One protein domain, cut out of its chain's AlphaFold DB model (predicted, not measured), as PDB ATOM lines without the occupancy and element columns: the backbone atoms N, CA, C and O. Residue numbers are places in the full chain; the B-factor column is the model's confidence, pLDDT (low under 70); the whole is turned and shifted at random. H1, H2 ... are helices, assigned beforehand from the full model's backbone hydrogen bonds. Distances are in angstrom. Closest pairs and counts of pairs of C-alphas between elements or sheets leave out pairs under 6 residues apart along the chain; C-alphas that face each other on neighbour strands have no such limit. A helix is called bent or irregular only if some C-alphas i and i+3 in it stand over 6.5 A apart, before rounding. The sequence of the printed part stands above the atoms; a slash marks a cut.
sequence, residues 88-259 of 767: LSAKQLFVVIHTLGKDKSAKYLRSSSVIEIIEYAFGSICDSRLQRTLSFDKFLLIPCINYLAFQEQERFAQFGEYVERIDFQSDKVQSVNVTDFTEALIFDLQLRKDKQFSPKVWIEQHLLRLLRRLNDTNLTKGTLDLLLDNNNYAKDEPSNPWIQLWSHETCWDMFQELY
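AT A GLANCE: This is residues 88 to 259 of the 767 residues of an uncharacterized protein of Reticulomyxa filosa (UniProt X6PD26). Look for a bundle, helices running roughly side by side, made of H1, H3, H6, H7 and H8, with H3 near the middle. The short helices H4 and H5 pack on H3, H2 lies towards one end of the body, and H9 and H10 pack on H7 at the other end. You have 172 residues with ten named helices, H1 to H10 in order, and no named strand; the class is all helix. The whole is compact, with a radius of gyration of the C-alphas of 15.8 A, and spans 50 by 39 by 25 A.

IN THESE COORDINATES: Find C-alpha 90 at (-44.209, -54.498, 6.681); from there H1 runs to residue 102, 18.2 A. H2 takes residues 112 to 126, 20.6 A. At C-alpha 135, (-39.316, -46.000, 10.197), begins H3, residues 135 to 151, 25.1 A; it has a kink of 32 degrees near residue 143 and is irregular, but only just, with C-alphas 140 and 143 6.9 A apart. Next come H4, residues 153 to 157, and H5, residues 160 to 164. H6 covers residues 178 to 191, 20.1 A, H7 residues 203 to 214, 16.3 A, and H8 residues 217 to 228, 16.2 A. H9, residues 241 to 247, precedes H10, residues 250 to 259, which ends at C-alpha 259, (-27.855, -28.776, -7.900).

HOW THE PARTS SIT: Begin at H3, the hub, which touches five helices. H1 touches it the same way at a shallow tilt of 34 degrees, only just short of steep; the closest C-alphas, Ala 90 and Asp 137, are 5.4 A apart. H6 touches residues 140 to 147 of H3, closest at the C-alphas of Pro 143 and Asp 188, 4.8 A. H7 runs opposite ways to H3 at 10 degrees, a shallow tilt, and touches it at the C-alphas of Ile 142 and Ile 203, 6.5 A. H4 touches H3 at Ala 149 and Phe 156, C-alphas 5.0 A apart, and H5 touches it at Lys 138 and Val 163, 6.1 A between C-alphas. H2 touches no helix, but H2 and H3 are near each other. H8 only just touches H6, with 3 pairs of C-alphas within 8 A, the closest being Thr 182 and Thr 223 at 7.4 A. H9 touches H7 about perpendicular, at 74 degrees, with C-alphas of Glu 204 and Leu 245 5.5 A apart. H10 touches H7 at a steep tilt of 49 degrees, closest at the C-alphas of Leu 208 and Cys 251, 7.0 A; H1 and H10 are apart. Every O i to N i+4 pair is within hydrogen-bond range in H1, H2, H4, H5, H6, H8, H9 and H10; in H3 it is 10 of 13 and in H7 7 of 8.

THE WHOLE: The farthest C-alphas, those of Ser 113 and Tyr 259, are 49.8 A apart. The printed part has no cut. The links H5 to H6, H6 to H7 and H8 to H9 are long. Mean pLDDT of the printed part is 80.8; look for values under 70 at residues 103 to 114, 128 to 132, 153, 170 to 175 and 238.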
ATOM      1  N   LEU A  88     -47.000 -60.746   9.639       74.69
ATOM      2  CA  LEU A  88     -46.402 -60.236   8.409       74.69
ATOM      3  C   LEU A  88     -45.469 -59.077   8.757       74.69
ATOM      4  O   LEU A  88     -45.846 -58.160   9.488       74.69
ATOM      5  N   SER A  89     -44.251 -59.108   8.223       81.50
ATOM      6  CA  SER A  89     -43.421 -57.911   8.220       81.50
ATOM      7  C   SER A  89     -44.056 -56.855   7.312       81.50
ATOM      8  O   SER A  89     -44.801 -57.182   6.384       81.50
ATOM      9  N   ALA A  90     -43.726 -55.583   7.534       84.81
ATOM     10  CA  ALA A  90     -44.209 -54.498   6.681       84.81
ATOM     11  C   ALA A  90     -43.867 -54.725   5.199       84.81
ATOM     12  O   ALA A  90     -44.703 -54.496   4.332       84.81
ATOM     13  N   LYS A  91     -42.674 -55.265   4.914       87.12
ATOM     14  CA  LYS A  91     -42.259 -55.644   3.560       87.12
ATOM     15  C   LYS A  91     -43.141 -56.740   2.959       87.12
ATOM     16  O   LYS A  91     -43.549 -56.630   1.809       87.12
ATOM     17  N   GLN A  92     -43.436 -57.797   3.714       85.12
ATOM     18  CA  GLN A  92     -44.300 -58.873   3.218       85.12
ATOM     19  C   GLN A  92     -45.715 -58.361   2.948       85.12
ATOM     20  O   GLN A  92     -46.296 -58.686   1.917       85.12
ATOM     21  N   LEU A  93     -46.241 -57.521   3.844       85.12
ATOM     22  CA  LEU A  93     -47.538 -56.880   3.668       85.12
ATOM     23  C   LEU A  93     -47.551 -55.960   2.436       85.12
ATOM     24  O   LEU A  93     -48.505 -55.999   1.663       85.12
ATOM     25  N   PHE A  94     -46.472 -55.207   2.209       89.31
ATOM     26  CA  PHE A  94     -46.294 -54.400   1.005       89.31
ATOM     27  C   PHE A  94     -46.329 -55.245  -0.269       89.31
ATOM     28  O   PHE A  94     -47.124 -54.956  -1.154       89.31
ATOM     29  N   VAL A  95     -45.541 -56.322  -0.345       86.88
ATOM     30  CA  VAL A  95     -45.506 -57.220  -1.513       86.88
ATOM     31  C   VAL A  95     -46.888 -57.790  -1.828       86.88
ATOM     32  O   VAL A  95     -47.312 -57.791  -2.985       86.88
ATOM     33  N   VAL A  96     -47.609 -58.245  -0.801       82.00
ATOM     34  CA  VAL A  96     -48.974 -58.767  -0.930       82.00
ATOM     35  C   VAL A  96     -49.903 -57.706  -1.518       82.00
ATOM     36  O   VAL A  96     -50.570 -57.954  -2.521       82.00
ATOM     37  N   ILE A  97     -49.949 -56.518  -0.909       84.75
ATOM     38  CA  ILE A  97     -50.887 -55.461  -1.303       84.75
ATOM     39  C   ILE A  97     -50.529 -54.885  -2.676       84.75
ATOM     40  O   ILE A  97     -51.418 -54.637  -3.488       84.75
ATOM     41  N   HIS A  98     -49.241 -54.732  -2.968       86.81
ATOM     42  CA  HIS A  98     -48.743 -54.324  -4.274       86.81
ATOM     43  C   HIS A  98     -49.161 -55.309  -5.374       86.81
ATOM     44  O   HIS A  98     -49.652 -54.886  -6.422       86.81
ATOM     45  N   THR A  99     -49.047 -56.617  -5.114       82.19
ATOM     46  CA  THR A  99     -49.501 -57.658  -6.050       82.19
ATOM     47  C   THR A  99     -51.014 -57.564  -6.274       82.19
ATOM     48  O   THR A  99     -51.467 -57.522  -7.416       82.19
ATOM     49  N   LEU A 100     -51.796 -57.419  -5.196       77.69
ATOM     50  CA  LEU A 100     -53.251 -57.234  -5.275       77.69
ATOM     51  C   LEU A 100     -53.645 -55.975  -6.067       77.69
ATOM     52  O   LEU A 100     -54.637 -55.989  -6.792       77.69
ATOM     53  N   GLY A 101     -52.884 -54.886  -5.935       77.00
ATOM     54  CA  GLY A 101     -53.114 -53.637  -6.665       77.00
ATOM     55  C   GLY A 101     -52.832 -53.734  -8.167       77.00
ATOM     56  O   GLY A 101     -53.536 -53.113  -8.966       77.00
ATOM     57  N   LYS A 102     -51.836 -54.534  -8.578       75.62
ATOM     58  CA  LYS A 102     -51.461 -54.714  -9.992       75.62
ATOM     59  C   LYS A 102     -52.489 -55.487 -10.810       75.62
ATOM     60  O   LYS A 102     -52.700 -55.146 -11.975       75.62
ATOM     61  N   ASP A 103     -53.166 -56.465 -10.215       67.94
ATOM     62  CA  ASP A 103     -54.102 -57.351 -10.923       67.94
ATOM     63  C   ASP A 103     -55.415 -56.662 -11.369       67.94
ATOM     64  O   ASP A 103     -56.314 -57.321 -11.898       67.94
ATOM     65  N   LYS A 104     -55.534 -55.326 -11.207       56.12
ATOM     66  CA  LYS A 104     -56.600 -54.416 -11.710       56.12
ATOM     67  C   LYS A 104     -58.044 -54.850 -11.447       56.12
ATOM     68  O   LYS A 104     -58.999 -54.308 -12.004       56.12
ATOM     69  N   SER A 105     -58.235 -55.806 -10.566       52.50
ATOM     70  CA  SER A 105     -59.505 -56.449 -10.293       52.50
ATOM     71  C   SER A 105     -59.969 -55.981  -8.927       52.50
ATOM     72  O   SER A 105     -60.030 -56.726  -7.956       52.50
ATOM     73  N   ALA A 106     -60.402 -54.719  -8.877       49.22
ATOM     74  CA  ALA A 106     -61.075 -54.102  -7.726       49.22
ATOM     75  C   ALA A 106     -62.337 -54.868  -7.245       49.22
ATOM     76  O   ALA A 106     -63.004 -54.471  -6.294       49.22
ATOM     77  N   LYS A 107     -62.698 -55.978  -7.905       50.91
ATOM     78  CA  LYS A 107     -63.706 -56.938  -7.445       50.91
ATOM     79  C   LYS A 107     -63.224 -57.831  -6.295       50.91
ATOM     80  O   LYS A 107     -64.083 -58.326  -5.574       50.91
ATOM     81  N   TYR A 108     -61.916 -58.014  -6.116       53.06
ATOM     82  CA  TYR A 108     -61.349 -59.014  -5.206       53.06
ATOM     83  C   TYR A 108     -61.295 -58.562  -3.735       53.06
ATOM     84  O   TYR A 108     -61.735 -59.266  -2.826       53.06
ATOM     85  N   LEU A 109     -60.969 -57.292  -3.484       57.84
ATOM     86  CA  LEU A 109     -60.961 -56.742  -2.121       57.84
ATOM     87  C   LEU A 109     -62.339 -56.623  -1.463       57.84
ATOM     88  O   LEU A 109     -62.403 -56.359  -0.274       57.84
ATOM     89  N   ARG A 110     -63.445 -56.866  -2.178       56.62
ATOM     90  CA  ARG A 110     -64.804 -56.796  -1.604       56.62
ATOM     91  C   ARG A 110     -65.144 -57.957  -0.666       56.62
ATOM     92  O   ARG A 110     -66.245 -58.001  -0.119       56.62
ATOM     93  N   SER A 111     -64.243 -58.922  -0.490       64.88
ATOM     94  CA  SER A 111     -64.436 -59.994   0.480       64.88
ATOM     95  C   SER A 111     -64.140 -59.502   1.905       64.88
ATOM     96  O   SER A 111     -62.985 -59.259   2.252       64.88
ATOM     97  N   SER A 112     -65.180 -59.401   2.749       63.22
ATOM     98  CA  SER A 112     -65.080 -58.931   4.149       63.22
ATOM     99  C   SER A 112     -63.966 -59.621   4.947       63.22
ATOM    100  O   SER A 112     -63.271 -58.978   5.729       63.22
ATOM    101  N   SER A 113     -63.744 -60.919   4.715       65.62
ATOM    102  CA  SER A 113     -62.739 -61.712   5.431       65.62
ATOM    103  C   SER A 113     -61.297 -61.386   5.024       65.62
ATOM    104  O   SER A 113     -60.416 -61.412   5.876       65.62
ATOM    105  N   VAL A 114     -61.031 -61.032   3.758       68.69
ATOM    106  CA  VAL A 114     -59.701 -60.562   3.306       68.69
ATOM    107  C   VAL A 114     -59.367 -59.238   3.985       68.69
ATOM    108  O   VAL A 114     -58.274 -59.067   4.525       68.69
ATOM    109  N   ILE A 115     -60.338 -58.325   4.004       72.25
ATOM    110  CA  ILE A 115     -60.208 -57.021   4.647       72.25
ATOM    111  C   ILE A 115     -59.956 -57.169   6.157       72.25
ATOM    112  O   ILE A 115     -59.078 -56.497   6.688       72.25
ATOM    113  N   GLU A 116     -60.678 -58.063   6.841       72.94
ATOM    114  CA  GLU A 116     -60.495 -58.349   8.274       72.94
ATOM    115  C   GLU A 116     -59.077 -58.822   8.613       72.94
ATOM    116  O   GLU A 116     -58.497 -58.367   9.598       72.94
ATOM    117  N   ILE A 117     -58.491 -59.699   7.793       73.25
ATOM    118  CA  ILE A 117     -57.100 -60.141   7.976       73.25
ATOM    119  C   ILE A 117     -56.141 -58.974   7.812       73.25
ATOM    120  O   ILE A 117     -55.220 -58.820   8.609       73.25
ATOM    121  N   ILE A 118     -56.309 -58.201   6.736       77.38
ATOM    122  CA  ILE A 118     -55.408 -57.100   6.413       77.38
ATOM    123  C   ILE A 118     -55.476 -56.062   7.531       77.38
ATOM    124  O   ILE A 118     -54.434 -55.651   8.034       77.38
ATOM    125  N   GLU A 119     -56.676 -55.709   7.995       78.06
ATOM    126  CA  GLU A 119     -56.871 -54.843   9.160       78.06
ATOM    127  C   GLU A 119     -56.190 -55.410  10.408       78.06
ATOM    128  O   GLU A 119     -55.490 -54.681  11.108       78.06
ATOM    129  N   TYR A 120     -56.335 -56.708  10.677       77.06
ATOM    130  CA  TYR A 120     -55.695 -57.348  11.825       77.06
ATOM    131  C   TYR A 120     -54.160 -57.347  11.720       77.06
ATOM    132  O   TYR A 120     -53.470 -57.090  12.708       77.06
ATOM    133  N   ALA A 121     -53.612 -57.572  10.521       77.25
ATOM    134  CA  ALA A 121     -52.180 -57.503  10.246       77.25
ATOM    135  C   ALA A 121     -51.640 -56.078  10.436       77.25
ATOM    136  O   ALA A 121     -50.622 -55.901  11.106       77.25
ATOM    137  N   PHE A 122     -52.352 -55.062   9.934       78.81
ATOM    138  CA  PHE A 122     -52.048 -53.658  10.217       78.81
ATOM    139  C   PHE A 122     -52.109 -53.367  11.715       78.81
ATOM    140  O   PHE A 122     -51.144 -52.847  12.262       78.81
ATOM    141  N   GLY A 123     -53.176 -53.780  12.404       77.00
ATOM    142  CA  GLY A 123     -53.336 -53.618  13.850       77.00
ATOM    143  C   GLY A 123     -52.165 -54.192  14.645       77.00
ATOM    144  O   GLY A 123     -51.669 -53.539  15.561       77.00
ATOM    145  N   SER A 124     -51.656 -55.361  14.251       75.38
ATOM    146  CA  SER A 124     -50.490 -55.950  14.910       75.38
ATOM    147  C   SER A 124     -49.172 -55.242  14.595       75.38
ATOM    148  O   SER A 124     -48.318 -55.168  15.476       75.38
ATOM    149  N   ILE A 125     -48.968 -54.751  13.368       76.56
ATOM    150  CA  ILE A 125     -47.770 -53.966  13.018       76.56
ATOM    151  C   ILE A 125     -47.811 -52.594  13.713       76.56
ATOM    152  O   ILE A 125     -46.774 -52.039  14.090       76.56
ATOM    153  N   CYS A 126     -49.016 -52.053  13.898       73.00
ATOM    154  CA  CYS A 126     -49.269 -50.767  14.524       73.00
ATOM    155  C   CYS A 126     -49.230 -50.804  16.062       73.00
ATOM    156  O   CYS A 126     -49.018 -49.760  16.685       73.00
ATOM    157  N   ASP A 127     -49.382 -51.973  16.695       72.56
ATOM    158  CA  ASP A 127     -49.323 -52.102  18.152       72.56
ATOM    159  C   ASP A 127     -47.884 -51.960  18.680       72.56
ATOM    160  O   ASP A 127     -47.066 -52.885  18.664       72.56
ATOM    161  N   SER A 128     -47.600 -50.776  19.228       61.44
ATOM    162  CA  SER A 128     -46.315 -50.427  19.846       61.44
ATOM    163  C   SER A 128     -45.889 -51.346  21.002       61.44
ATOM    164  O   SER A 128     -44.713 -51.339  21.372       61.44
ATOM    165  N   ARG A 129     -46.803 -52.149  21.571       59.69
ATOM    166  CA  ARG A 129     -46.497 -53.121  22.636       59.69
ATOM    167  C   ARG A 129     -45.945 -54.445  22.113       59.69
ATOM    168  O   ARG A 129     -45.327 -55.176  22.887       59.69
ATOM    169  N   LEU A 130     -46.178 -54.769  20.841       56.06
ATOM    170  CA  LEU A 130     -45.861 -56.076  20.262       56.06
ATOM    171  C   LEU A 130     -44.582 -56.057  19.421       56.06
ATOM    172  O   LEU A 130     -43.837 -57.039  19.442       56.06
ATOM    173  N   GLN A 131     -44.290 -54.961  18.714       58.38
ATOM    174  CA  GLN A 131     -43.129 -54.906  17.824       58.38
ATOM    175  C   GLN A 131     -42.625 -53.470  17.611       58.38
ATOM    176  O   GLN A 131     -43.399 -52.546  17.375       58.38
ATOM    177  N   ARG A 132     -41.301 -53.263  17.683       64.06
ATOM    178  CA  ARG A 132     -40.674 -51.982  17.316       64.06
ATOM    179  C   ARG A 132     -40.478 -51.949  15.800       64.06
ATOM    180  O   ARG A 132     -39.458 -52.418  15.306       64.06
ATOM    181  N   THR A 133     -41.471 -51.439  15.081       72.19
ATOM    182  CA  THR A 133     -41.424 -51.263  13.620       72.19
ATOM    183  C   THR A 133     -40.454 -50.142  13.252       72.19
ATOM    184  O   THR A 133     -40.532 -49.052  13.829       72.19
ATOM    185  N   LEU A 134     -39.555 -50.403  12.300       81.12
ATOM    186  CA  LEU A 134     -38.602 -49.412  11.801       81.12
ATOM    187  C   LEU A 134     -39.323 -48.335  10.979       81.12
ATOM    188  O   LEU A 134     -40.346 -48.578  10.345       81.12
ATOM    189  N   SER A 135     -38.775 -47.133  10.941       85.62
ATOM    190  CA  SER A 135     -39.316 -46.000  10.197       85.62
ATOM    191  C   SER A 135     -39.356 -46.246   8.688       85.62
ATOM    192  O   SER A 135     -40.305 -45.819   8.034       85.62
ATOM    193  N   PHE A 136     -38.392 -46.986   8.127       86.38
ATOM    194  CA  PHE A 136     -38.457 -47.397   6.718       86.38
ATOM    195  C   PHE A 136     -39.565 -48.431   6.460       86.38
ATOM    196  O   PHE A 136     -40.287 -48.318   5.475       86.38
ATOM    197  N   ASP A 137     -39.781 -49.371   7.383       86.25
ATOM    198  CA  ASP A 137     -40.898 -50.320   7.300       86.25
ATOM    199  C   ASP A 137     -42.246 -49.585   7.292       86.25
ATOM    200  O   ASP A 137     -43.127 -49.905   6.500       86.25
ATOM    201  N   LYS A 138     -42.391 -48.536   8.111       88.19
ATOM    202  CA  LYS A 138     -43.583 -47.673   8.094       88.19
ATOM    203  C   LYS A 138     -43.750 -46.927   6.769       88.19
ATOM    204  O   LYS A 138     -44.879 -46.751   6.323       88.19
ATOM    205  N   PHE A 139     -42.653 -46.511   6.133       90.25
ATOM    206  CA  PHE A 139     -42.690 -45.857   4.822       90.25
ATOM    207  C   PHE A 139     -43.254 -46.789   3.736       90.25
ATOM    208  O   PHE A 139     -44.114 -46.366   2.969       90.25
ATOM    209  N   LEU A 140     -42.858 -48.069   3.726       90.50
ATOM    210  CA  LEU A 140     -43.386 -49.074   2.784       90.50
ATOM    211  C   LEU A 140     -44.906 -49.284   2.915       90.50
ATOM    212  O   LEU A 140     -45.573 -49.677   1.959       90.50
ATOM    213  N   LEU A 141     -45.476 -49.005   4.090       90.44
ATOM    214  CA  LEU A 141     -46.906 -49.173   4.348       90.44
ATOM    215  C   LEU A 141     -47.771 -48.013   3.846       90.44
ATOM    216  O   LEU A 141     -48.979 -48.193   3.726       90.44
ATOM    217  N   ILE A 142     -47.194 -46.853   3.519       92.12
ATOM    218  CA  ILE A 142     -47.945 -45.686   3.024       92.12
ATOM    219  C   ILE A 142     -48.801 -46.027   1.789       92.12
ATOM    220  O   ILE A 142     -50.024 -45.870   1.871       92.12
ATOM    221  N   PRO A 143     -48.238 -46.552   0.678       91.50
ATOM    222  CA  PRO A 143     -49.048 -46.902  -0.491       91.50
ATOM    223  C   PRO A 143     -50.082 -47.992  -0.188       91.50
ATOM    224  O   PRO A 143     -51.163 -48.003  -0.769       91.50
ATOM    225  N   CYS A 144     -49.787 -48.884   0.762       89.38
ATOM    226  CA  CYS A 144     -50.708 -49.934   1.183       89.38
ATOM    227  C   CYS A 144     -51.943 -49.364   1.884       89.38
ATOM    228  O   CYS A 144     -53.069 -49.729   1.553       89.38
ATOM    229  N   ILE A 145     -51.731 -48.448   2.834       88.88
ATOM    230  CA  ILE A 145     -52.802 -47.753   3.553       88.88
ATOM    231  C   ILE A 145     -53.636 -46.937   2.570       88.88
ATOM    232  O   ILE A 145     -54.861 -47.012   2.611       88.88
ATOM    233  N   ASN A 146     -52.992 -46.210   1.652       89.25
ATOM    234  CA  ASN A 146     -53.705 -45.427   0.648       89.25
ATOM    235  C   ASN A 146     -54.555 -46.309  -0.278       89.25
ATOM    236  O   ASN A 146     -55.719 -45.991  -0.519       89.25
ATOM    237  N   TYR A 147     -54.009 -47.428  -0.763       87.69
ATOM    238  CA  TYR A 147     -54.749 -48.373  -1.597       87.69
ATOM    239  C   TYR A 147     -55.974 -48.947  -0.878       87.69
ATOM    240  O   TYR A 147     -57.069 -48.966  -1.436       87.69
ATOM    241  N   LEU A 148     -55.816 -49.377   0.374       85.44
ATOM    242  CA  LEU A 148     -56.906 -49.970   1.151       85.44
ATOM    243  C   LEU A 148     -57.953 -48.941   1.569       85.44
ATOM    244  O   LEU A 148     -59.142 -49.224   1.484       85.44
ATOM    245  N   ALA A 149     -57.538 -47.735   1.961       83.88
ATOM    246  CA  ALA A 149     -58.455 -46.647   2.285       83.88
ATOM    247  C   ALA A 149     -59.224 -46.139   1.055       83.88
ATOM    248  O   ALA A 149     -60.312 -45.588   1.199       83.88
ATOM    249  N   PHE A 150     -58.690 -46.326  -0.154       82.38
ATOM    250  CA  PHE A 150     -59.441 -46.075  -1.382       82.38
ATOM    251  C   PHE A 150     -60.550 -47.113  -1.608       82.38
ATOM    252  O   PHE A 150     -61.607 -46.762  -2.124       82.38
ATOM    253  N   GLN A 151     -60.344 -48.368  -1.193       79.44
ATOM    254  CA  GLN A 151     -61.362 -49.421  -1.297       79.44
ATOM    255  C   GLN A 151     -62.387 -49.375  -0.148       79.44
ATOM    256  O   GLN A 151     -63.574 -49.556  -0.393       79.44
ATOM    257  N   GLU A 152     -61.944 -49.115   1.087       77.19
ATOM    258  CA  GLU A 152     -62.744 -49.167   2.323       77.19
ATOM    259  C   GLU A 152     -62.377 -47.999   3.258       77.19
ATOM    260  O   GLU A 152     -61.578 -48.121   4.196       77.19
ATOM    261  N   GLN A 153     -62.950 -46.828   2.970       69.81
ATOM    262  CA  GLN A 153     -62.497 -45.539   3.502       69.81
ATOM    263  C   GLN A 153     -62.536 -45.416   5.029       69.81
ATOM    264  O   GLN A 153     -61.586 -44.890   5.608       69.81
ATOM    265  N   GLU A 154     -63.601 -45.861   5.696       75.56
ATOM    266  CA  GLU A 154     -63.750 -45.672   7.149       75.56
ATOM    267  C   GLU A 154     -62.842 -46.605   7.960       75.56
ATOM    268  O   GLU A 154     -62.326 -46.220   9.007       75.56
ATOM    269  N   ARG A 155     -62.597 -47.817   7.452       77.94
ATOM    270  CA  ARG A 155     -61.918 -48.892   8.188       77.94
ATOM    271  C   ARG A 155     -60.406 -48.711   8.263       77.94
ATOM    272  O   ARG A 155     -59.799 -48.976   9.296       77.94
ATOM    273  N   PHE A 156     -59.789 -48.236   7.179       80.06
ATOM    274  CA  PHE A 156     -58.333 -48.080   7.114       80.06
ATOM    275  C   PHE A 156     -57.841 -46.652   7.351       80.06
ATOM    276  O   PHE A 156     -56.642 -46.462   7.559       80.06
ATOM    277  N   ALA A 157     -58.737 -45.658   7.399       76.25
ATOM    278  CA  ALA A 157     -58.363 -44.280   7.724       76.25
ATOM    279  C   ALA A 157     -57.665 -44.163   9.091       76.25
ATOM    280  O   ALA A 157     -56.709 -43.404   9.219       76.25
ATOM    281  N   GLN A 158     -58.072 -44.970  10.078       80.44
ATOM    282  CA  GLN A 158     -57.467 -44.988  11.418       80.44
ATOM    283  C   GLN A 158     -55.974 -45.368  11.429       80.44
ATOM    284  O   GLN A 158     -55.244 -44.967  12.331       80.44
ATOM    285  N   PHE A 159     -55.488 -46.110  10.424       81.69
ATOM    286  CA  PHE A 159     -54.063 -46.450  10.318       81.69
ATOM    287  C   PHE A 159     -53.228 -45.325   9.697       81.69
ATOM    288  O   PHE A 159     -52.002 -45.364   9.790       81.69
ATOM    289  N   GLY A 160     -53.866 -44.310   9.103       78.81
ATOM    290  CA  GLY A 160     -53.180 -43.125   8.590       78.81
ATOM    291  C   GLY A 160     -52.373 -42.421   9.682       78.81
ATOM    292  O   GLY A 160     -51.178 -42.189   9.509       78.81
ATOM    293  N   GLU A 161     -52.970 -42.224  10.862       79.81
ATOM    294  CA  GLU A 161     -52.314 -41.585  12.014       79.81
ATOM    295  C   GLU A 161     -51.008 -42.288  12.430       79.81
ATOM    296  O   GLU A 161     -50.060 -41.649  12.896       79.81
ATOM    297  N   TYR A 162     -50.921 -43.609  12.231       80.94
ATOM    298  CA  TYR A 162     -49.735 -44.395  12.574       80.94
ATOM    299  C   TYR A 162     -48.524 -44.065  11.687       80.94
ATOM    300  O   TYR A 162     -47.382 -44.078  12.163       80.94
ATOM    301  N   VAL A 163     -48.758 -43.766  10.407       81.94
ATOM    302  CA  VAL A 163     -47.704 -43.435   9.436       81.94
ATOM    303  C   VAL A 163     -47.510 -41.929   9.249       81.94
ATOM    304  O   VAL A 163     -46.448 -41.517   8.797       81.94
ATOM    305  N   GLU A 164     -48.440 -41.080   9.691       78.12
ATOM    306  CA  GLU A 164     -48.298 -39.613   9.634       78.12
ATOM    307  C   GLU A 164     -47.074 -39.079  10.409       78.12
ATOM    308  O   GLU A 164     -46.510 -38.030  10.080       78.12
ATOM    309  N   ARG A 165     -46.603 -39.809  11.431       74.06
ATOM    310  CA  ARG A 165     -45.479 -39.400  12.297       74.06
ATOM    311  C   ARG A 165     -44.294 -40.362  12.238       74.06
ATOM    312  O   ARG A 165     -43.788 -40.804  13.268       74.06
ATOM    313  N   ILE A 166     -43.825 -40.681  11.032       83.06
ATOM    314  CA  ILE A 166     -42.565 -41.420  10.867       83.06
ATOM    315  C   ILE A 166     -41.379 -40.531  11.271       83.06
ATOM    316  O   ILE A 166     -41.163 -39.465  10.687       83.06
ATOM    317  N   ASP A 167     -40.603 -40.998  12.250       79.25
ATOM    318  CA  ASP A 167     -39.368 -40.364  12.704       79.25
ATOM    319  C   ASP A 167     -38.141 -41.124  12.183       79.25
ATOM    320  O   ASP A 167     -37.711 -42.135  12.737       79.25
ATOM    321  N   PHE A 168     -37.543 -40.614  11.110       80.62
ATOM    322  CA  PHE A 168     -36.320 -41.179  10.535       80.62
ATOM    323  C   PHE A 168     -35.043 -40.834  11.333       80.62
ATOM    324  O   PHE A 168     -33.951 -41.264  10.953       80.62
ATOM    325  N   GLN A 169     -35.126 -40.047  12.417       71.88
ATOM    326  CA  GLN A 169     -33.955 -39.661  13.216       71.88
ATOM    327  C   GLN A 169     -33.595 -40.694  14.288       71.88
ATOM    328  O   GLN A 169     -32.408 -40.890  14.557       71.88
ATOM    329  N   SER A 170     -34.595 -41.349  14.886       67.81
ATOM    330  CA  SER A 170     -34.415 -42.274  16.016       67.81
ATOM    331  C   SER A 170     -33.926 -43.674  15.635       67.81
ATOM    332  O   SER A 170     -33.466 -44.418  16.509       67.81
ATOM    333  N   ASP A 171     -33.960 -44.028  14.351       67.25
ATOM    334  CA  ASP A 171     -33.461 -45.311  13.868       67.25
ATOM    335  C   ASP A 171     -31.961 -45.264  13.560       67.25
ATOM    336  O   ASP A 171     -31.432 -44.314  12.973       67.25
ATOM    337  N   LYS A 172     -31.252 -46.335  13.948       60.81
ATOM    338  CA  LYS A 172     -29.879 -46.569  13.481       60.81
ATOM    339  C   LYS A 172     -29.924 -46.630  11.958       60.81
ATOM    340  O   LYS A 172     -30.796 -47.311  11.434       60.81
ATOM    341  N   VAL A 173     -28.996 -45.939  11.291       53.72
ATOM    342  CA  VAL A 173     -28.859 -45.863   9.826       53.72
ATOM    343  C   VAL A 173     -28.732 -47.278   9.250       53.72
ATOM    344  O   VAL A 173     -27.637 -47.803   9.081       53.72
ATOM    345  N   GLN A 174     -29.858 -47.946   9.034       57.06
ATOM    346  CA  GLN A 174     -29.924 -49.170   8.261       57.06
ATOM    347  C   GLN A 174     -29.971 -48.762   6.794       57.06
ATOM    348  O   GLN A 174     -30.588 -47.757   6.439       57.06
ATOM    349  N   SER A 175     -29.279 -49.525   5.951       65.19
ATOM    350  CA  SER A 175     -29.313 -49.344   4.507       65.19
ATOM    351  C   SER A 175     -30.758 -49.456   4.033       65.19
ATOM    352  O   SER A 175     -31.343 -50.540   4.085       65.19
ATOM    353  N   VAL A 176     -31.332 -48.343   3.585       77.81
ATOM    354  CA  VAL A 176     -32.582 -48.357   2.828       77.81
ATOM    355  C   VAL A 176     -32.373 -49.259   1.622       77.81
ATOM    356  O   VAL A 176     -31.422 -49.077   0.860       77.81
ATOM    357  N   ASN A 177     -33.238 -50.257   1.463       85.88
ATOM    358  CA  ASN A 177     -33.235 -51.045   0.245       85.88
ATOM    359  C   ASN A 177     -33.818 -50.176  -0.872       85.88
ATOM    360  O   ASN A 177     -35.022 -49.924  -0.900       85.88
ATOM    361  N   VAL A 178     -32.948 -49.711  -1.771       85.88
ATOM    362  CA  VAL A 178     -33.313 -48.831  -2.891       85.88
ATOM    363  C   VAL A 178     -34.400 -49.462  -3.759       85.88
ATOM    364  O   VAL A 178     -35.310 -48.757  -4.174       85.88
ATOM    365  N   THR A 179     -34.368 -50.782  -3.969       89.19
ATOM    366  CA  THR A 179     -35.395 -51.493  -4.743       89.19
ATOM    367  C   THR A 179     -36.761 -51.405  -4.070       89.19
ATOM    368  O   THR A 179     -37.713 -50.958  -4.702       89.19
ATOM    369  N   ASP A 180     -36.846 -51.740  -2.778       88.50
ATOM    370  CA  ASP A 180     -38.113 -51.695  -2.031       88.50
ATOM    371  C   ASP A 180     -38.654 -50.254  -1.949       88.50
ATOM    372  O   ASP A 180     -39.854 -50.015  -2.065       88.50
ATOM    373  N   PHE A 181     -37.759 -49.275  -1.789       90.19
ATOM    374  CA  PHE A 181     -38.096 -47.851  -1.791       90.19
ATOM    375  C   PHE A 181     -38.675 -47.397  -3.139       90.19
ATOM    376  O   PHE A 181     -39.729 -46.760  -3.176       90.19
ATOM    377  N   THR A 182     -38.002 -47.733  -4.241       90.12
ATOM    378  CA  THR A 182     -38.440 -47.392  -5.597       90.12
ATOM    379  C   THR A 182     -39.773 -48.054  -5.925       90.12
ATOM    380  O   THR A 182     -40.658 -47.386  -6.454       90.12
ATOM    381  N   GLU A 183     -39.959 -49.328  -5.571       90.75
ATOM    382  CA  GLU A 183     -41.230 -50.031  -5.767       90.75
ATOM    383  C   GLU A 183     -42.372 -49.383  -4.980       90.75
ATOM    384  O   GLU A 183     -43.448 -49.175  -5.539       90.75
ATOM    385  N   ALA A 184     -42.145 -49.010  -3.717       91.75
ATOM    386  CA  ALA A 184     -43.162 -48.349  -2.902       91.75
ATOM    387  C   ALA A 184     -43.586 -46.994  -3.482       91.75
ATOM    388  O   ALA A 184     -44.781 -46.697  -3.539       91.75
ATOM    389  N   LEU A 185     -42.625 -46.201  -3.962       92.81
ATOM    390  CA  LEU A 185     -42.911 -44.925  -4.609       92.81
ATOM    391  C   LEU A 185     -43.659 -45.113  -5.934       92.81
ATOM    392  O   LEU A 185     -44.663 -44.447  -6.165       92.81
ATOM    393  N   ILE A 186     -43.206 -46.035  -6.793       91.25
ATOM    394  CA  ILE A 186     -43.878 -46.334  -8.066       91.25
ATOM    395  C   ILE A 186     -45.310 -46.798  -7.811       91.25
ATOM    396  O   ILE A 186     -46.220 -46.342  -8.504       91.25
ATOM    397  N   PHE A 187     -45.524 -47.673  -6.826       90.88
ATOM    398  CA  PHE A 187     -46.858 -48.152  -6.496       90.88
ATOM    399  C   PHE A 187     -47.766 -47.001  -6.053       90.88
ATOM    400  O   PHE A 187     -48.852 -46.857  -6.609       90.88
ATOM    401  N   ASP A 188     -47.308 -46.126  -5.148       91.25
ATOM    402  CA  ASP A 188     -48.087 -44.952  -4.726       91.25
ATOM    403  C   ASP A 188     -48.456 -44.040  -5.909       91.25
ATOM    404  O   ASP A 188     -49.614 -43.648  -6.057       91.25
ATOM    405  N   LEU A 189     -47.498 -43.751  -6.798       89.75
ATOM    406  CA  LEU A 189     -47.740 -42.930  -7.988       89.75
ATOM    407  C   LEU A 189     -48.753 -43.589  -8.936       89.75
ATOM    408  O   LEU A 189     -49.677 -42.927  -9.409       89.75
ATOM    409  N   GLN A 190     -48.630 -44.900  -9.167       87.81
ATOM    410  CA  GLN A 190     -49.538 -45.650 -10.034       87.81
ATOM    411  C   GLN A 190     -50.986 -45.623  -9.539       87.81
ATOM    412  O   GLN A 190     -51.891 -45.522 -10.370       87.81
ATOM    413  N   LEU A 191     -51.214 -45.666  -8.222       86.38
ATOM    414  CA  LEU A 191     -52.558 -45.537  -7.647       86.38
ATOM    415  C   LEU A 191     -53.215 -44.205  -8.036       86.38
ATOM    416  O   LEU A 191     -54.400 -44.160  -8.355       86.38
ATOM    417  N   ARG A 192     -52.423 -43.132  -8.115       86.44
ATOM    418  CA  ARG A 192     -52.870 -41.776  -8.475       86.44
ATOM    419  C   ARG A 192     -53.135 -41.579  -9.968       86.44
ATOM    420  O   ARG A 192     -53.510 -40.483 -10.378       86.44
ATOM    421  N   LYS A 193     -52.943 -42.607 -10.805       83.88
ATOM    422  CA  LYS A 193     -53.434 -42.587 -12.195       83.88
ATOM    423  C   LYS A 193     -54.957 -42.644 -12.251       83.88
ATOM    424  O   LYS A 193     -55.542 -42.180 -13.231       83.88
ATOM    425  N   ASP A 194     -55.592 -43.225 -11.234       80.88
ATOM    426  CA  ASP A 194     -57.040 -43.182 -11.092       80.88
ATOM    427  C   ASP A 194     -57.465 -41.803 -10.569       80.88
ATOM    428  O   ASP A 194     -57.037 -41.363  -9.506       80.88
ATOM    429  N   LYS A 195     -58.336 -41.118 -11.312       77.44
ATOM    430  CA  LYS A 195     -58.835 -39.784 -10.948       77.44
ATOM    431  C   LYS A 195     -59.724 -39.785  -9.706       77.44
ATOM    432  O   LYS A 195     -59.953 -38.728  -9.126       77.44
ATOM    433  N   GLN A 196     -60.276 -40.938  -9.330       81.06
ATOM    434  CA  GLN A 196     -61.083 -41.085  -8.119       81.06
ATOM    435  C   GLN A 196     -60.214 -41.309  -6.879       81.06
ATOM    436  O   GLN A 196     -60.691 -41.136  -5.756       81.06
ATOM    437  N   PHE A 197     -58.946 -41.682  -7.067       83.44
ATOM    438  CA  PHE A 197     -58.028 -41.938  -5.973       83.44
ATOM    439  C   PHE A 197     -57.557 -40.631  -5.334       83.44
ATOM    440  O   PHE A 197     -56.991 -39.754  -5.988       83.44
ATOM    441  N   SER A 198     -57.754 -40.526  -4.023       82.81
ATOM    442  CA  SER A 198     -57.254 -39.426  -3.204       82.81
ATOM    443  C   SER A 198     -56.439 -40.008  -2.048       82.81
ATOM    444  O   SER A 198     -57.026 -40.684  -1.193       82.81
ATOM    445  N   PRO A 199     -55.107 -39.799  -2.021       85.81
ATOM    446  CA  PRO A 199     -54.259 -40.297  -0.944       85.81
ATOM    447  C   PRO A 199     -54.756 -39.817   0.421       85.81
ATOM    448  O   PRO A 199     -55.067 -38.638   0.603       85.81
ATOM    449  N   LYS A 200     -54.808 -40.722   1.403       86.06
ATOM    450  CA  LYS A 200     -55.040 -40.344   2.806       86.06
ATOM    451  C   LYS A 200     -53.752 -39.875   3.463       86.06
ATOM    452  O   LYS A 200     -53.771 -38.929   4.240       86.06
ATOM    453  N   VAL A 201     -52.644 -40.514   3.106       88.25
ATOM    454  CA  VAL A 201     -51.303 -40.200   3.581       88.25
ATOM    455  C   VAL A 201     -50.455 -39.806   2.379       88.25
ATOM    456  O   VAL A 201     -50.242 -40.601   1.466       88.25
ATOM    457  N   TRP A 202     -49.960 -38.574   2.369       89.19
ATOM    458  CA  TRP A 202     -49.130 -38.063   1.279       89.19
ATOM    459  C   TRP A 202     -47.681 -38.520   1.449       89.19
ATOM    460  O   TRP A 202     -46.983 -38.090   2.372       89.19
ATOM    461  N   ILE A 203     -47.216 -39.400   0.557       90.81
ATOM    462  CA  ILE A 203     -45.876 -40.001   0.634       90.81
ATOM    463  C   ILE A 203     -44.752 -38.954   0.555       90.81
ATOM    464  O   ILE A 203     -43.684 -39.141   1.137       90.81
ATOM    465  N   GLU A 204     -45.008 -37.818  -0.094       89.75
ATOM    466  CA  GLU A 204     -44.084 -36.708  -0.339       89.75
ATOM    467  C   GLU A 204     -43.479 -36.134   0.949       89.75
ATOM    468  O   GLU A 204     -42.283 -35.834   1.007       89.75
ATOM    469  N   GLN A 205     -44.284 -36.034   2.010       83.69
ATOM    470  CA  GLN A 205     -43.842 -35.533   3.315       83.69
ATOM    471  C   GLN A 205     -42.765 -36.419   3.931       83.69
ATOM    472  O   GLN A 205     -41.781 -35.942   4.504       83.69
ATOM    473  N   HIS A 206     -42.958 -37.725   3.808       88.25
ATOM    474  CA  HIS A 206     -42.046 -38.722   4.339       88.25
ATOM    475  C   HIS A 206     -40.827 -38.876   3.436       88.25
ATOM    476  O   HIS A 206     -39.716 -39.026   3.941       88.25
ATOM    477  N   LEU A 207     -41.022 -38.739   2.124       89.75
ATOM    478  CA  LEU A 207     -39.974 -38.769   1.115       89.75
ATOM    479  C   LEU A 207     -38.914 -37.693   1.368       89.75
ATOM    480  O   LEU A 207     -37.733 -38.016   1.471       89.75
ATOM    481  N   LEU A 208     -39.323 -36.432   1.559       87.25
ATOM    482  CA  LEU A 208     -38.392 -35.328   1.831       87.25
ATOM    483  C   LEU A 208     -37.581 -35.560   3.114       87.25
ATOM    484  O   LEU A 208     -36.371 -35.325   3.143       87.25
ATOM    485  N   ARG A 209     -38.227 -36.053   4.181       87.06
ATOM    486  CA  ARG A 209     -37.547 -36.358   5.453       87.06
ATOM    487  C   ARG A 209     -36.560 -37.515   5.307       87.06
ATOM    488  O   ARG A 209     -35.465 -37.442   5.865       87.06
ATOM    489  N   LEU A 210     -36.935 -38.553   4.560       87.19
ATOM    490  CA  LEU A 210     -36.101 -39.725   4.317       87.19
ATOM    491  C   LEU A 210     -34.870 -39.365   3.476       87.19
ATOM    492  O   LEU A 210     -33.749 -39.627   3.908       87.19
ATOM    493  N   LEU A 211     -35.055 -38.700   2.333       87.81
ATOM    494  CA  LEU A 211     -33.954 -38.297   1.449       87.81
ATOM    495  C   LEU A 211     -32.958 -37.381   2.168       87.81
ATOM    496  O   LEU A 211     -31.751 -37.622   2.124       87.81
ATOM    497  N   ARG A 212     -33.455 -36.396   2.927       84.19
ATOM    498  CA  ARG A 212     -32.606 -35.498   3.726       84.19
ATOM    499  C   ARG A 212     -31.804 -36.240   4.793       84.19
ATOM    500  O   ARG A 212     -30.667 -35.867   5.072       84.19
ATOM    501  N   ARG A 213     -32.381 -37.272   5.416       83.88
ATOM    502  CA  ARG A 213     -31.692 -38.082   6.431       83.88
ATOM    503  C   ARG A 213     -30.589 -38.946   5.822       83.88
ATOM    504  O   ARG A 213     -29.548 -39.101   6.456       83.88
ATOM    505  N   LEU A 214     -30.831 -39.512   4.643       83.31
ATOM    506  CA  LEU A 214     -29.873 -40.378   3.953       83.31
ATOM    507  C   LEU A 214     -28.716 -39.584   3.340       83.31
ATOM    508  O   LEU A 214     -27.594 -40.079   3.332       83.31
ATOM    509  N   ASN A 215     -28.984 -38.359   2.871       82.62
ATOM    510  CA  ASN A 215     -28.009 -37.482   2.216       82.62
ATOM    511  C   ASN A 215     -27.251 -38.168   1.058       82.62
ATOM    512  O   ASN A 215     -26.073 -37.907   0.825       82.62
ATOM    513  N   ASP A 216     -27.929 -39.077   0.349       86.81
ATOM    514  CA  ASP A 216     -27.399 -39.790  -0.811       86.81
ATOM    515  C   ASP A 216     -27.865 -39.088  -2.094       86.81
ATOM    516  O   ASP A 216     -29.047 -39.106  -2.460       86.81
ATOM    517  N   THR A 217     -26.917 -38.447  -2.779       86.56
ATOM    518  CA  THR A 217     -27.142 -37.726  -4.035       86.56
ATOM    519  C   THR A 217     -27.689 -38.636  -5.137       86.56
ATOM    520  O   THR A 217     -28.568 -38.209  -5.884       86.56
ATOM    521  N   ASN A 218     -27.221 -39.883  -5.237       86.88
ATOM    522  CA  ASN A 218     -27.644 -40.808  -6.290       86.88
ATOM    523  C   ASN A 218     -29.075 -41.282  -6.056       86.88
ATOM    524  O   ASN A 218     -29.884 -41.273  -6.983       86.88
ATOM    525  N   LEU A 219     -29.404 -41.631  -4.809       87.56
ATOM    526  CA  LEU A 219     -30.772 -41.986  -4.441       87.56
ATOM    527  C   LEU A 219     -31.725 -40.808  -4.663       87.56
ATOM    528  O   LEU A 219     -32.816 -40.992  -5.201       87.56
ATOM    529  N   THR A 220     -31.306 -39.592  -4.304       89.62
ATOM    530  CA  THR A 220     -32.102 -38.378  -4.527       89.62
ATOM    531  C   THR A 220     -32.346 -38.161  -6.019       89.62
ATOM    532  O   THR A 220     -33.502 -38.047  -6.415       89.62
ATOM    533  N   LYS A 221     -31.308 -38.196  -6.870       88.12
ATOM    534  CA  LYS A 221     -31.464 -38.060  -8.332       88.12
ATOM    535  C   LYS A 221     -32.374 -39.141  -8.920       88.12
ATOM    536  O   LYS A 221     -33.322 -38.800  -9.617       88.12
ATOM    537  N   GLY A 222     -32.164 -40.410  -8.562       88.56
ATOM    538  CA  GLY A 222     -33.016 -41.513  -9.021       88.56
ATOM    539  C   GLY A 222     -34.479 -41.359  -8.588       88.56
ATOM    540  O   GLY A 222     -35.390 -41.644  -9.360       88.56
ATOM    541  N   THR A 223     -34.718 -40.833  -7.384       90.38
ATOM    542  CA  THR A 223     -36.071 -40.510  -6.908       90.38
ATOM    543  C   THR A 223     -36.704 -39.385  -7.723       90.38
ATOM    544  O   THR A 223     -37.870 -39.475  -8.099       90.38
ATOM    545  N   LEU A 224     -35.944 -38.325  -8.009       90.06
ATOM    546  CA  LEU A 224     -36.425 -37.210  -8.819       90.06
ATOM    547  C   LEU A 224     -36.735 -37.653 -10.249       90.06
ATOM    548  O   LEU A 224     -37.768 -37.262 -10.772       90.06
ATOM    549  N   ASP A 225     -35.907 -38.500 -10.860       89.69
ATOM    550  CA  ASP A 225     -36.172 -39.026 -12.201       89.69
ATOM    551  C   ASP A 225     -37.474 -39.841 -12.256       89.69
ATOM    552  O   ASP A 225     -38.253 -39.675 -13.194       89.69
ATOM    553  N   LEU A 226     -37.766 -40.641 -11.222       90.00
ATOM    554  CA  LEU A 226     -39.043 -41.359 -11.100       90.00
ATOM    555  C   LEU A 226     -40.239 -40.406 -10.982       90.00
ATOM    556  O   LEU A 226     -41.287 -40.646 -11.583       90.00
ATOM    557  N   LEU A 227     -40.082 -39.324 -10.214       89.81
ATOM    558  CA  LEU A 227     -41.109 -38.295 -10.047       89.81
ATOM    559  C   LEU A 227     -41.275 -37.417 -11.292       89.81
ATOM    560  O   LEU A 227     -42.352 -36.871 -11.494       89.81
ATOM    561  N   LEU A 228     -40.238 -37.241 -12.111       89.62
ATOM    562  CA  LEU A 228     -40.297 -36.478 -13.364       89.62
ATOM    563  C   LEU A 228     -40.825 -37.314 -14.541       89.62
ATOM    564  O   LEU A 228     -41.107 -36.763 -15.605       89.62
ATOM    565  N   ASP A 229     -40.978 -38.628 -14.376       88.00
ATOM    566  CA  ASP A 229     -41.654 -39.476 -15.352       88.00
ATOM    567  C   ASP A 229     -43.175 -39.307 -15.236       88.00
ATOM    568  O   ASP A 229     -43.870 -39.957 -14.447       88.00
ATOM    569  N   ASN A 230     -43.704 -38.410 -16.069       80.62
ATOM    570  CA  ASN A 230     -45.122 -38.065 -16.109       80.62
ATOM    571  C   ASN A 230     -46.047 -39.213 -16.556       80.62
ATOM    572  O   ASN A 230     -47.265 -39.041 -16.535       80.62
ATOM    573  N   ASN A 231     -45.506 -40.379 -16.927       83.44
ATOM    574  CA  ASN A 231     -46.304 -41.579 -17.156       83.44
ATOM    575  C   ASN A 231     -46.766 -42.228 -15.849       83.44
ATOM    576  O   ASN A 231     -47.600 -43.134 -15.904       83.44
ATOM    577  N   ASN A 232     -46.235 -41.821 -14.692       80.56
ATOM    578  CA  ASN A 232     -46.473 -42.501 -13.421       80.56
ATOM    579  C   ASN A 232     -47.709 -42.023 -12.658       80.56
ATOM    580  O   ASN A 232     -48.202 -42.787 -11.841       80.56
ATOM    581  N   TYR A 233     -48.270 -40.854 -12.965       82.00
ATOM    582  CA  TYR A 233     -49.421 -40.278 -12.259       82.00
ATOM    583  C   TYR A 233     -50.234 -39.358 -13.186       82.00
ATOM    584  O   TYR A 233     -49.779 -38.985 -14.268       82.00
ATOM    585  N   ALA A 234     -51.456 -39.000 -12.789       78.44
ATOM    586  CA  ALA A 234     -52.276 -38.058 -13.548       78.44
ATOM    587  C   ALA A 234     -51.799 -36.604 -13.340       78.44
ATOM    588  O   ALA A 234     -51.384 -36.215 -12.251       78.44
ATOM    589  N   LYS A 235     -51.819 -35.785 -14.403       75.94
ATOM    590  CA  LYS A 235     -51.298 -34.402 -14.359       75.94
ATOM    591  C   LYS A 235     -52.222 -33.408 -13.636       75.94
ATOM    592  O   LYS A 235     -51.804 -32.272 -13.411       75.94
ATOM    593  N   ASP A 236     -53.460 -33.791 -13.331       70.75
ATOM    594  CA  ASP A 236     -54.480 -32.935 -12.723       70.75
ATOM    595  C   ASP A 236     -54.239 -32.673 -11.223       70.75
ATOM    596  O   ASP A 236     -53.643 -33.467 -10.496       70.75
ATOM    597  N   GLU A 237     -54.680 -31.504 -10.751       70.81
ATOM    598  CA  GLU A 237     -54.697 -31.187  -9.319       70.81
ATOM    599  C   GLU A 237     -55.927 -31.841  -8.680       70.81
ATOM    600  O   GLU A 237     -57.015 -31.706  -9.251       70.81
ATOM    601  N   PRO A 238     -55.810 -32.519  -7.517       69.69
ATOM    602  CA  PRO A 238     -54.797 -32.292  -6.472       69.69
ATOM    603  C   PRO A 238     -53.758 -33.414  -6.244       69.69
ATOM    604  O   PRO A 238     -52.927 -33.275  -5.346       69.69
ATOM    605  N   SER A 239     -53.791 -34.525  -6.990       77.88
ATOM    606  CA  SER A 239     -52.972 -35.723  -6.701       77.88
ATOM    607  C   SER A 239     -51.522 -35.649  -7.203       77.88
ATOM    608  O   SER A 239     -50.711 -36.524  -6.881       77.88
ATOM    609  N   ASN A 240     -51.180 -34.602  -7.959       86.81
ATOM    610  CA  ASN A 240     -49.847 -34.404  -8.518       86.81
ATOM    611  C   ASN A 240     -48.770 -34.313  -7.410       86.81
ATOM    612  O   ASN A 240     -48.844 -33.420  -6.555       86.81
ATOM    613  N   PRO A 241     -47.739 -35.179  -7.433       88.62
ATOM    614  CA  PRO A 241     -46.727 -35.238  -6.381       88.62
ATOM    615  C   PRO A 241     -45.908 -33.949  -6.271       88.62
ATOM    616  O   PRO A 241     -45.483 -33.572  -5.181       88.62
ATOM    617  N   TRP A 242     -45.717 -33.215  -7.369       89.69
ATOM    618  CA  TRP A 242     -44.921 -31.991  -7.357       89.69
ATOM    619  C   TRP A 242     -45.594 -30.852  -6.608       89.69
ATOM    620  O   TRP A 242     -44.915 -30.107  -5.909       89.69
ATOM    621  N   ILE A 243     -46.917 -30.741  -6.692       86.25
ATOM    622  CA  ILE A 243     -47.669 -29.720  -5.952       86.25
ATOM    623  C   ILE A 243     -47.502 -29.952  -4.450       86.25
ATOM    624  O   ILE A 243     -47.224 -29.020  -3.697       86.25
ATOM    625  N   GLN A 244     -47.583 -31.214  -4.030       86.75
ATOM    626  CA  GLN A 244     -47.419 -31.603  -2.633       86.75
ATOM    627  C   GLN A 244     -45.973 -31.433  -2.162       86.75
ATOM    628  O   GLN A 244     -45.749 -30.814  -1.125       86.75
ATOM    629  N   LEU A 245     -44.979 -31.877  -2.938       88.81
ATOM    630  CA  LEU A 245     -43.560 -31.681  -2.614       88.81
ATOM    631  C   LEU A 245     -43.219 -30.203  -2.451       88.81
ATOM    632  O   LEU A 245     -42.648 -29.808  -1.437       88.81
ATOM    633  N   TRP A 246     -43.611 -29.374  -3.419       88.06
ATOM    634  CA  TRP A 246     -43.362 -27.940  -3.369       88.06
ATOM    635  C   TRP A 246     -44.233 -27.221  -2.347       88.06
ATOM    636  O   TRP A 246     -43.897 -26.099  -1.991       88.06
ATOM    637  N   SER A 247     -45.301 -27.823  -1.807       84.75
ATOM    638  CA  SER A 247     -46.040 -27.256  -0.671       84.75
ATOM    639  C   SER A 247     -45.152 -27.112   0.579       84.75
ATOM    640  O   SER A 247     -45.341 -26.167   1.345       84.75
ATOM    641  N   HIS A 248     -44.117 -27.951   0.716       83.94
ATOM    642  CA  HIS A 248     -43.194 -27.961   1.850       83.94
ATOM    643  C   HIS A 248     -42.013 -27.001   1.690       83.94
ATOM    644  O   HIS A 248     -41.292 -27.028   0.695       83.94
ATOM    645  N   GLU A 249     -41.745 -26.211   2.734       78.19
ATOM    646  CA  GLU A 249     -40.650 -25.228   2.760       78.19
ATOM    647  C   GLU A 249     -39.264 -25.861   2.569       78.19
ATOM    648  O   GLU A 249     -38.405 -25.299   1.897       78.19
ATOM    649  N   THR A 250     -39.054 -27.076   3.085       84.38
ATOM    650  CA  THR A 250     -37.762 -27.777   3.014       84.38
ATOM    651  C   THR A 250     -37.445 -28.361   1.639       84.38
ATOM    652  O   THR A 250     -36.359 -28.908   1.454       84.38
ATOM    653  N   CYS A 251     -38.390 -28.313   0.694       88.50
ATOM    654  CA  CYS A 251     -38.176 -28.805  -0.663       88.50
ATOM    655  C   CYS A 251     -37.025 -28.028  -1.316       88.50
ATOM    656  O   CYS A 251     -36.043 -28.635  -1.736       88.50
ATOM    657  N   TRP A 252     -37.079 -26.692  -1.276       90.94
ATOM    658  CA  TRP A 252     -36.047 -25.827  -1.853       90.94
ATOM    659  C   TRP A 252     -34.633 -26.176  -1.371       90.94
ATOM    660  O   TRP A 252     -33.745 -26.360  -2.198       90.94
ATOM    661  N   ASP A 253     -34.438 -26.339  -0.059       89.56
ATOM    662  CA  ASP A 253     -33.128 -26.658   0.523       89.56
ATOM    663  C   ASP A 253     -32.518 -27.935  -0.073       89.56
ATOM    664  O   ASP A 253     -31.324 -27.980  -0.353       89.56
ATOM    665  N   MET A 254     -33.332 -28.973  -0.287       89.69
ATOM    666  CA  MET A 254     -32.871 -30.233  -0.875       89.69
ATOM    667  C   MET A 254     -32.406 -30.033  -2.321       89.69
ATOM    668  O   MET A 254     -31.350 -30.530  -2.705       89.69
ATOM    669  N   PHE A 255     -33.179 -29.290  -3.115       90.88
ATOM    670  CA  PHE A 255     -32.837 -28.987  -4.505       90.88
ATOM    671  C   PHE A 255     -31.605 -28.075  -4.610       90.88
ATOM    672  O   PHE A 255     -30.736 -28.316  -5.447       90.88
ATOM    673  N   GLN A 256     -31.485 -27.082  -3.725       91.69
ATOM    674  CA  GLN A 256     -30.313 -26.215  -3.630       91.69
ATOM    675  C   GLN A 256     -29.044 -27.004  -3.284       91.69
ATOM    676  O   GLN A 256     -28.013 -26.778  -3.909       91.69
ATOM    677  N   GLU A 257     -29.093 -27.932  -2.327       89.69
ATOM    678  CA  GLU A 257     -27.931 -28.772  -1.993       89.69
ATOM    679  C   GLU A 257     -27.563 -29.738  -3.126       89.69
ATOM    680  O   GLU A 257     -26.382 -30.023  -3.339       89.69
ATOM    681  N   LEU A 258     -28.566 -30.219  -3.868       90.19
ATOM    682  CA  LEU A 258     -28.375 -31.165  -4.961       90.19
ATOM    683  C   LEU A 258     -27.717 -30.530  -6.187       90.19
ATOM    684  O   LEU A 258     -26.763 -31.088  -6.723       90.19
ATOM    685  N   TYR A 259     -28.263 -29.405  -6.645       92.56
ATOM    686  CA  TYR A 259     -27.855 -28.776  -7.900       92.56
ATOM    687  C   TYR A 259     -26.905 -27.603  -7.693       92.56
ATOM    688  O   TYR A 259     -26.161 -27.265  -8.604       92.56
TER     689      TYR A 259